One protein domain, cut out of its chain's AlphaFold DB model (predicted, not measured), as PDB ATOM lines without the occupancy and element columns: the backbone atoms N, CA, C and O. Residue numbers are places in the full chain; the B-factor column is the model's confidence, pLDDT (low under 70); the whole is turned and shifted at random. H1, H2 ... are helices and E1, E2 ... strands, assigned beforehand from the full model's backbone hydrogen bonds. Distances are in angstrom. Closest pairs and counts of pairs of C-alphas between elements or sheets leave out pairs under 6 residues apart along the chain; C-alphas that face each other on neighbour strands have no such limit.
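This is residues 279 to 343 of the 489 residues of the protein "Alpha-type protein kinase domain-containing protein" of Coprinellus micaceus (UniProt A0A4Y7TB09). A long two-stranded ribbon bends partway along: E2 and E3 form its hairpin half, E1 and E4 the other half, and H1 packs on that second half with its residues 322 to 330. Residues 291 to 297 stick out from the hairpin's loop, and residues 331 to 343, with H2, stand free as a tail. The printed part has 65 residues, with four named strands and two named helices in the order E1, E2, E3, E4, H1, H2 along the chain; both two-stranded sheets, E1 - E4 and E2 - E3, are antiparallel. The class is mixed, helices and strands, with 31 residues in named elements, under half; the whole is loose, radius of gyration of the C-alphas 15.6 A, spanning 44 by 30 by 16 A.

Find C-alpha 284 at (-35.846, 15.145, -39.989); E2, residues 284 to 287, runs 9.6 A from there. E3 is residues 302 to 305, 9.8 A. E1 is residues 279 to 281, 6.3 A, and E4 residues 308 to 311, 10.1 A. H1, residues 322 to 332, runs 16.0 A; H2, residues 337 to 341, runs 6.3 A to C-alpha 341 at (-30.762, -5.171, -30.477).

In the hairpin E2 and E3, look at N 286 and O 303, 2.8 A apart. E1 runs on into E2 at 68 degrees, and E3 into E4 at 75 degrees. Between antiparallel E1 and E4, find N 281 and O 308, 2.8 A apart. The closest C-alphas of E4 and H1 are those of Ser 311 and Gly 322, 5.1 A apart. H1 and H2 are apart; in both, every O i to N i+4 pair is within hydrogen-bond range.

The two C-alphas farthest apart, those of Lys 296 and Asp 313, lie 44.9 A from each other. The link from E2 to E3, residues 288 to 301, is long. The printed part has no cut, and no printed residue has a pLDDT under 70.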
ATOM      1  N   VAL A 279     -45.181   2.762 -41.966       96.69
ATOM      2  CA  VAL A 279     -43.762   3.086 -41.849       96.69
ATOM      3  C   VAL A 279     -43.632   4.597 -41.706       96.69
ATOM      4  O   VAL A 279     -44.161   5.344 -42.525       96.69
ATOM      5  N   PHE A 280     -42.931   5.041 -40.665       97.19
ATOM      6  CA  PHE A 280     -42.537   6.439 -40.507       97.19
ATOM      7  C   PHE A 280     -41.225   6.659 -41.262       97.19
ATOM      8  O   PHE A 280     -40.254   5.931 -41.044       97.19
ATOM      9  N   VAL A 281     -41.213   7.635 -42.157       96.94
ATOM     10  CA  VAL A 281     -40.074   8.013 -42.997       96.94
ATOM     11  C   VAL A 281     -39.855   9.522 -42.907       96.94
ATOM     12  O   VAL A 281     -40.556  10.206 -42.163       96.94
ATOM     13  N   ASP A 282     -38.858  10.018 -43.640       96.31
ATOM     14  CA  ASP A 282     -38.491  11.440 -43.649       96.31
ATOM     15  C   ASP A 282     -38.222  11.967 -42.230       96.31
ATOM     16  O   ASP A 282     -38.824  12.911 -41.728       96.31
ATOM     17  N   ILE A 283     -37.370  11.228 -41.509       96.38
ATOM     18  CA  ILE A 283     -37.038  11.529 -40.118       96.38
ATOM     19  C   ILE A 283     -36.052  12.696 -40.111       96.38
ATOM     20  O   ILE A 283     -34.835  12.503 -40.098       96.38
ATOM     21  N   GLU A 284     -36.597  13.904 -40.106       95.69
ATOM     22  CA  GLU A 284     -35.846  15.145 -39.989       95.69
ATOM     23  C   GLU A 284     -35.932  15.693 -38.567       95.69
ATOM     24  O   GLU A 284     -36.948  15.574 -37.877       95.69
ATOM     25  N   GLY A 285     -34.849  16.291 -38.079       95.69
ATOM     26  CA  GLY A 285     -34.846  16.805 -36.723       95.69
ATOM     27  C   GLY A 285     -33.568  17.500 -36.301       95.69
ATOM     28  O   GLY A 285     -32.559  17.510 -37.001       95.69
ATOM     29  N   ILE A 286     -33.628  18.066 -35.101       95.06
ATOM     30  CA  ILE A 286     -32.497  18.695 -34.435       95.06
ATOM     31  C   ILE A 286     -32.034  17.755 -33.334       95.06
ATOM     32  O   ILE A 286     -32.740  17.517 -32.344       95.06
ATOM     33  N   ASN A 287     -30.826  17.221 -33.498       94.81
ATOM     34  CA  ASN A 287     -30.154  16.553 -32.405       94.81
ATOM     35  C   ASN A 287     -29.742  17.615 -31.397       94.81
ATOM     36  O   ASN A 287     -28.907  18.486 -31.621       94.81
ATOM     37  N   THR A 288     -30.383  17.538 -30.251       92.12
ATOM     38  CA  THR A 288     -30.321  18.592 -29.265       92.12
ATOM     39  C   THR A 288     -28.953  18.621 -28.564       92.12
ATOM     40  O   THR A 288     -28.590  19.631 -27.970       92.12
ATOM     41  N   ALA A 289     -28.144  17.559 -28.704       90.56
ATOM     42  CA  ALA A 289     -26.728  17.540 -28.327       90.56
ATOM     43  C   ALA A 289     -25.858  18.518 -29.140       90.56
ATOM     44  O   ALA A 289     -24.838  18.970 -28.628       90.56
ATOM     45  N   ASP A 290     -26.280  18.865 -30.358       91.19
ATOM     46  CA  ASP A 290     -25.522  19.722 -31.274       91.19
ATOM     47  C   ASP A 290     -25.847  21.215 -31.082       91.19
ATOM     48  O   ASP A 290     -25.220  22.078 -31.696       91.19
ATOM     49  N   ILE A 291     -26.808  21.548 -30.210       90.31
ATOM     50  CA  ILE A 291     -27.176  22.935 -29.912       90.31
ATOM     51  C   ILE A 291     -26.156  23.535 -28.925       90.31
ATOM     52  O   ILE A 291     -26.050  23.066 -27.784       90.31
ATOM     53  N   PRO A 292     -25.418  24.595 -29.312       86.62
ATOM     54  CA  PRO A 292     -24.478  25.261 -28.421       86.62
ATOM     55  C   PRO A 292     -25.199  25.901 -27.224       86.62
ATOM     56  O   PRO A 292     -26.346  26.327 -27.322       86.62
ATOM     57  N   HIS A 293     -24.499  25.997 -26.089       85.62
ATOM     58  CA  HIS A 293     -25.004  26.530 -24.807       85.62
ATOM     59  C   HIS A 293     -26.022  25.668 -24.064       85.62
ATOM     60  O   HIS A 293     -26.747  26.160 -23.197       85.62
ATOM     61  N   ARG A 294     -26.029  24.363 -24.322       76.06
ATOM     62  CA  ARG A 294     -26.824  23.451 -23.514       76.06
ATOM     63  C   ARG A 294     -26.402  23.424 -22.051       76.06
ATOM     64  O   ARG A 294     -25.220  23.287 -21.725       76.06
ATOM     65  N   THR A 295     -27.387  23.488 -21.160       78.19
ATOM     66  CA  THR A 295     -27.197  23.164 -19.748       78.19
ATOM     67  C   THR A 295     -26.708  21.721 -19.645       78.19
ATOM     68  O   THR A 295     -27.314  20.807 -20.197       78.19
ATOM     69  N   LYS A 296     -25.583  21.500 -18.948       70.31
ATOM     70  CA  LYS A 296     -24.915  20.185 -18.802       70.31
ATOM     71  C   LYS A 296     -25.808  19.064 -18.239       70.31
ATOM     72  O   LYS A 296     -25.385  17.914 -18.218       70.31
ATOM     73  N   SER A 297     -27.003  19.390 -17.754       74.62
ATOM     74  CA  SER A 297     -28.003  18.460 -17.227       74.62
ATOM     75  C   SER A 297     -28.839  17.753 -18.292       74.62
ATOM     76  O   SER A 297     -29.570  16.823 -17.956       74.62
ATOM     77  N   ASP A 298     -28.781  18.188 -19.550       79.19
ATOM     78  CA  ASP A 298     -29.778  17.768 -20.528       79.19
ATOM     79  C   ASP A 298     -29.354  16.476 -21.224       79.19
ATOM     80  O   ASP A 298     -28.404  16.438 -22.007       79.19
ATOM     81  N   VAL A 299     -30.099  15.405 -20.945       88.38
ATOM     82  CA  VAL A 299     -29.990  14.139 -21.674       88.38
ATOM     83  C   VAL A 299     -30.155  14.429 -23.175       88.38
ATOM     84  O   VAL A 299     -31.128  15.098 -23.559       88.38
ATOM     85  N   PRO A 300     -29.235  13.950 -24.036       89.12
ATOM     86  CA  PRO A 300     -29.346  14.143 -25.472       89.12
ATOM     87  C   PRO A 300     -30.665  13.547 -25.967       89.12
ATOM     88  O   PRO A 300     -30.961  12.377 -25.736       89.12
ATOM     89  N   HIS A 301     -31.469  14.376 -26.624       90.50
ATOM     90  CA  HIS A 301     -32.720  13.973 -27.254       90.50
ATOM     91  C   HIS A 301     -32.766  14.454 -28.703       90.50
ATOM     92  O   HIS A 301     -32.105  15.421 -29.073       90.50
ATOM     93  N   LEU A 302     -33.544  13.777 -29.534       94.19
ATOM     94  CA  LEU A 302     -33.763  14.172 -30.918       94.19
ATOM     95  C   LEU A 302     -35.150  14.812 -31.008       94.19
ATOM     96  O   LEU A 302     -36.137  14.177 -30.638       94.19
ATOM     97  N   VAL A 303     -35.220  16.072 -31.438       94.19
ATOM     98  CA  VAL A 303     -36.497  16.750 -31.702       94.19
ATOM     99  C   VAL A 303     -36.795  16.595 -33.184       94.19
ATOM    100  O   VAL A 303     -36.044  17.118 -34.001       94.19
ATOM    101  N   LEU A 304     -37.849  15.854 -33.515       96.38
ATOM    102  CA  LEU A 304     -38.232  15.551 -34.893       96.38
ATOM    103  C   LEU A 304     -39.298  16.528 -35.396       96.38
ATOM    104  O   LEU A 304     -40.194  16.904 -34.636       96.38
ATOM    105  N   PHE A 305     -39.216  16.899 -36.669       96.19
ATOM    106  CA  PHE A 305     -40.183  17.748 -37.361       96.19
ATOM    107  C   PHE A 305     -40.631  17.070 -38.660       96.19
ATOM    108  O   PHE A 305     -39.934  16.201 -39.165       96.19
ATOM    109  N   ASP A 306     -41.811  17.457 -39.145       95.56
ATOM    110  CA  ASP A 306     -42.354  17.080 -40.461       95.56
ATOM    111  C   ASP A 306     -42.284  15.582 -40.826       95.56
ATOM    112  O   ASP A 306     -41.923  15.196 -41.932       95.56
ATOM    113  N   LEU A 307     -42.639  14.709 -39.876       96.31
ATOM    114  CA  LEU A 307     -42.620  13.266 -40.110       96.31
ATOM    115  C   LEU A 307     -43.585  12.864 -41.228       96.31
ATOM    116  O   LEU A 307     -44.791  13.116 -41.146       96.31
ATOM    117  N   MET A 308     -43.070  12.120 -42.202       97.75
ATOM    118  CA  MET A 308     -43.872  11.523 -43.259       97.75
ATOM    119  C   MET A 308     -44.241  10.083 -42.899       97.75
ATOM    120  O   MET A 308     -43.460   9.332 -42.314       97.75
ATOM    121  N   VAL A 309     -45.457   9.670 -43.251       98.19
ATOM    122  CA  VAL A 309     -45.938   8.305 -43.011       98.19
ATOM    123  C   VAL A 309     -46.304   7.664 -44.337       98.19
ATOM    124  O   VAL A 309     -46.958   8.276 -45.180       98.19
ATOM    125  N   HIS A 310     -45.880   6.418 -44.515       98.00
ATOM    126  CA  HIS A 310     -46.369   5.551 -45.572       98.00
ATOM    127  C   HIS A 310     -47.265   4.472 -44.980       98.00
ATOM    128  O   HIS A 310     -46.868   3.759 -44.055       98.00
ATOM    129  N   SER A 311     -48.471   4.343 -45.516       97.12
ATOM    130  CA  SER A 311     -49.427   3.301 -45.142       97.12
ATOM    131  C   SER A 311     -49.704   2.384 -46.321       97.12
ATOM    132  O   SER A 311     -49.479   2.757 -47.464       97.12
ATOM    133  N   ILE A 312     -50.209   1.172 -46.094       96.38
ATOM    134  CA  ILE A 312     -50.595   0.309 -47.228       96.38
ATOM    135  C   ILE A 312     -51.675   0.972 -48.094       96.38
ATOM    136  O   ILE A 312     -51.655   0.819 -49.315       96.38
ATOM    137  N   ASP A 313     -52.615   1.691 -47.479       95.62
ATOM    138  CA  ASP A 313     -53.761   2.281 -48.170       95.62
ATOM    139  C   ASP A 313     -53.559   3.734 -48.621       95.62
ATOM    140  O   ASP A 313     -54.474   4.306 -49.211       95.62
ATOM    141  N   GLY A 314     -52.373   4.314 -48.411       96.50
ATOM    142  CA  GLY A 314     -52.062   5.673 -48.860       96.50
ATOM    143  C   GLY A 314     -52.865   6.758 -48.131       96.50
ATOM    144  O   GLY A 314     -53.155   7.802 -48.709       96.50
ATOM    145  N   SER A 315     -53.312   6.496 -46.900       96.44
ATOM    146  CA  SER A 315     -54.271   7.345 -46.185       96.44
ATOM    147  C   SER A 315     -53.656   8.513 -45.397       96.44
ATOM    148  O   SER A 315     -54.401   9.356 -44.893       96.44
ATOM    149  N   TYR A 316     -52.326   8.629 -45.313       95.62
ATOM    150  CA  TYR A 316     -51.630   9.590 -44.441       95.62
ATOM    151  C   TYR A 316     -51.174  10.879 -45.155       95.62
ATOM    152  O   TYR A 316     -50.086  11.400 -44.918       95.62
ATOM    153  N   GLY A 317     -52.046  11.446 -45.992       95.69
ATOM    154  CA  GLY A 317     -51.831  12.742 -46.645       95.69
ATOM    155  C   GLY A 317     -51.081  12.663 -47.980       95.69
ATOM    156  O   GLY A 317     -50.799  11.589 -48.492       95.69
ATOM    157  N   LEU A 318     -50.774  13.826 -48.572       96.88
ATOM    158  CA  LEU A 318     -50.207  13.914 -49.932       96.88
ATOM    159  C   LEU A 318     -48.799  13.310 -50.061       96.88
ATOM    160  O   LEU A 318     -48.399  12.934 -51.160       96.88
ATOM    161  N   GLY A 319     -48.052  13.233 -48.956       96.81
ATOM    162  CA  GLY A 319     -46.736  12.594 -48.907       96.81
ATOM    163  C   GLY A 319     -46.796  11.068 -48.801       96.81
ATOM    164  O   GLY A 319     -45.788  10.403 -49.027       96.81
ATOM    165  N   ASP A 320     -47.958  10.484 -48.489       98.06
ATOM    166  CA  ASP A 320     -48.101   9.038 -48.358       98.06
ATOM    167  C   ASP A 320     -48.053   8.357 -49.734       98.06
ATOM    168  O   ASP A 320     -49.006   8.375 -50.513       98.06
ATOM    169  N   LYS A 321     -46.917   7.721 -50.038       97.88
ATOM    170  CA  LYS A 321     -46.694   6.976 -51.284       97.88
ATOM    171  C   LYS A 321     -47.235   5.546 -51.241       97.88
ATOM    172  O   LYS A 321     -46.904   4.737 -52.113       97.88
ATOM    173  N   GLY A 322     -48.035   5.202 -50.241       96.88
ATOM    174  CA  GLY A 322     -48.664   3.901 -50.150       96.88
ATOM    175  C   GLY A 322     -47.647   2.760 -49.995       96.88
ATOM    176  O   GLY A 322     -46.512   2.919 -49.530       96.88
ATOM    177  N   GLN A 323     -48.016   1.605 -50.548       96.25
ATOM    178  CA  GLN A 323     -47.135   0.443 -50.689       96.25
ATOM    179  C   GLN A 323     -45.835   0.740 -51.461       96.25
ATOM    180  O   GLN A 323     -44.800   0.131 -51.176       96.25
ATOM    181  N   ALA A 324     -45.855   1.664 -52.428       96.69
ATOM    182  CA  ALA A 324     -44.657   2.024 -53.186       96.69
ATOM    183  C   ALA A 324     -43.622   2.707 -52.282       96.69
ATOM    184  O   ALA A 324     -42.447   2.347 -52.324       96.69
ATOM    185  N   GLY A 325     -44.062   3.609 -51.401       96.62
ATOM    186  CA  GLY A 325     -43.206   4.233 -50.391       96.62
ATOM    187  C   GLY A 325     -42.604   3.221 -49.416       96.62
ATOM    188  O   GLY A 325     -41.400   3.240 -49.168       96.62
ATOM    189  N   ILE A 326     -43.414   2.276 -48.928       96.12
ATOM    190  CA  ILE A 326     -42.949   1.186 -48.051       96.12
ATOM    191  C   ILE A 326     -41.887   0.328 -48.754       96.12
ATOM    192  O   ILE A 326     -40.872  -0.025 -48.156       96.12
ATOM    193  N   THR A 327     -42.102   0.015 -50.034       94.56
ATOM    194  CA  THR A 327     -41.170  -0.792 -50.836       94.56
ATOM    195  C   THR A 327     -39.863  -0.044 -51.103       94.56
ATOM    196  O   THR A 327     -38.787  -0.626 -51.015       94.56
ATOM    197  N   MET A 328     -39.927   1.260 -51.379       96.00
ATOM    198  CA  MET A 328     -38.725   2.086 -51.518       96.00
ATOM    199  C   MET A 328     -37.929   2.150 -50.210       96.00
ATOM    200  O   MET A 328     -36.708   2.007 -50.233       96.00
ATOM    201  N   PHE A 329     -38.611   2.311 -49.072       95.81
ATOM    202  CA  PHE A 329     -37.968   2.277 -47.761       95.81
ATOM    203  C   PHE A 329     -37.270   0.934 -47.516       95.81
ATOM    204  O   PHE A 329     -36.102   0.915 -47.133       95.81
ATOM    205  N   SER A 330     -37.937  -0.194 -47.781       94.56
ATOM    206  CA  SER A 330     -37.352  -1.517 -47.542       94.56
ATOM    207  C   SER A 330     -36.148  -1.816 -48.435       94.56
ATOM    208  O   SER A 330     -35.203  -2.449 -47.972       94.56
ATOM    209  N   GLN A 331     -36.142  -1.329 -49.680       94.75
ATOM    210  CA  GLN A 331     -35.015  -1.475 -50.609       94.75
ATOM    211  C   GLN A 331     -33.775  -0.682 -50.181       94.75
ATOM    212  O   GLN A 331     -32.654  -1.101 -50.462       94.75
ATOM    213  N   GLN A 332     -33.965   0.462 -49.524       94.81
ATOM    214  CA  GLN A 332     -32.875   1.346 -49.098       94.81
ATOM    215  C   GLN A 332     -32.431   1.087 -47.652       94.81
ATOM    216  O   GLN A 332     -31.354   1.523 -47.244       94.81
ATOM    217  N   HIS A 333     -33.247   0.390 -46.858       95.75
ATOM    218  CA  HIS A 333     -32.959   0.149 -45.454       95.75
ATOM    219  C   HIS A 333     -31.864  -0.906 -45.263       95.75
ATOM    220  O   HIS A 333     -32.033  -2.084 -45.577       95.75
ATOM    221  N   MET A 334     -30.766  -0.494 -44.633       95.75
ATOM    222  CA  MET A 334     -29.766  -1.398 -44.076       95.75
ATOM    223  C   MET A 334     -29.943  -1.480 -42.562       95.75
ATOM    224  O   MET A 334     -29.776  -0.480 -41.858       95.75
ATOM    225  N   CYS A 335     -30.252  -2.673 -42.050       96.44
ATOM    226  CA  CYS A 335     -30.328  -2.882 -40.608       96.44
ATOM    227  C   CYS A 335     -28.994  -2.535 -39.941       96.44
ATOM    228  O   CYS A 335     -27.925  -2.948 -40.389       96.44
ATOM    229  N   ASN A 336     -29.073  -1.794 -38.839       96.06
ATOM    230  CA  ASN A 336     -27.917  -1.414 -38.037       96.06
ATOM    231  C   ASN A 336     -27.912  -2.165 -36.693       96.06
ATOM    232  O   ASN A 336     -28.759  -3.018 -36.413       96.06
ATOM    233  N   SER A 337     -26.949  -1.837 -35.832       96.94
ATOM    234  CA  SER A 337     -26.830  -2.453 -34.506       96.94
ATOM    235  C   SER A 337     -28.044  -2.202 -33.602       96.94
ATOM    236  O   SER A 337     -28.305  -3.010 -32.713       96.94
ATOM    237  N   ILE A 338     -28.807  -1.127 -33.827       96.31
ATOM    238  CA  ILE A 338     -30.052  -0.845 -33.104       96.31
ATOM    239  C   ILE A 338     -31.134  -1.837 -33.544       96.31
ATOM    240  O   ILE A 338     -31.740  -2.471 -32.684       96.31
ATOM    241  N   CYS A 339     -31.317  -2.057 -34.851       96.62
ATOM    242  CA  CYS A 339     -32.250  -3.063 -35.379       96.62
ATOM    243  C   CYS A 339     -31.978  -4.455 -34.786       96.62
ATOM    244  O   CYS A 339     -32.894  -5.108 -34.289       96.62
ATOM    245  N   ALA A 340     -30.704  -4.861 -34.754       95.50
ATOM    246  CA  ALA A 340     -30.288  -6.146 -34.193       95.50
ATOM    247  C   ALA A 340     -30.602  -6.268 -32.692       95.50
ATOM    248  O   ALA A 340     -31.057  -7.317 -32.241       95.50
ATOM    249  N   ARG A 341     -30.416  -5.193 -31.912       96.50
ATOM    250  CA  ARG A 341     -30.762  -5.171 -30.477       96.50
ATOM    251  C   ARG A 341     -32.257  -5.337 -30.223       96.50
ATOM    252  O   ARG A 341     -32.624  -5.885 -29.191       96.50
ATOM    253  N   PHE A 342     -33.097  -4.885 -31.149       96.38
ATOM    254  CA  PHE A 342     -34.545  -5.082 -31.086       96.38
ATOM    255  C   PHE A 342     -35.009  -6.409 -31.702       96.38
ATOM    256  O   PHE A 342     -36.209  -6.663 -31.737       96.38
ATOM    257  N   GLY A 343     -34.093  -7.260 -32.180       95.94
ATOM    258  CA  GLY A 343     -34.445  -8.517 -32.841       95.94
ATOM    259  C   GLY A 343     -35.212  -8.315 -34.148       95.94
ATOM    260  O   GLY A 343     -35.991  -9.181 -34.534       95.94
TER     261      GLY A 343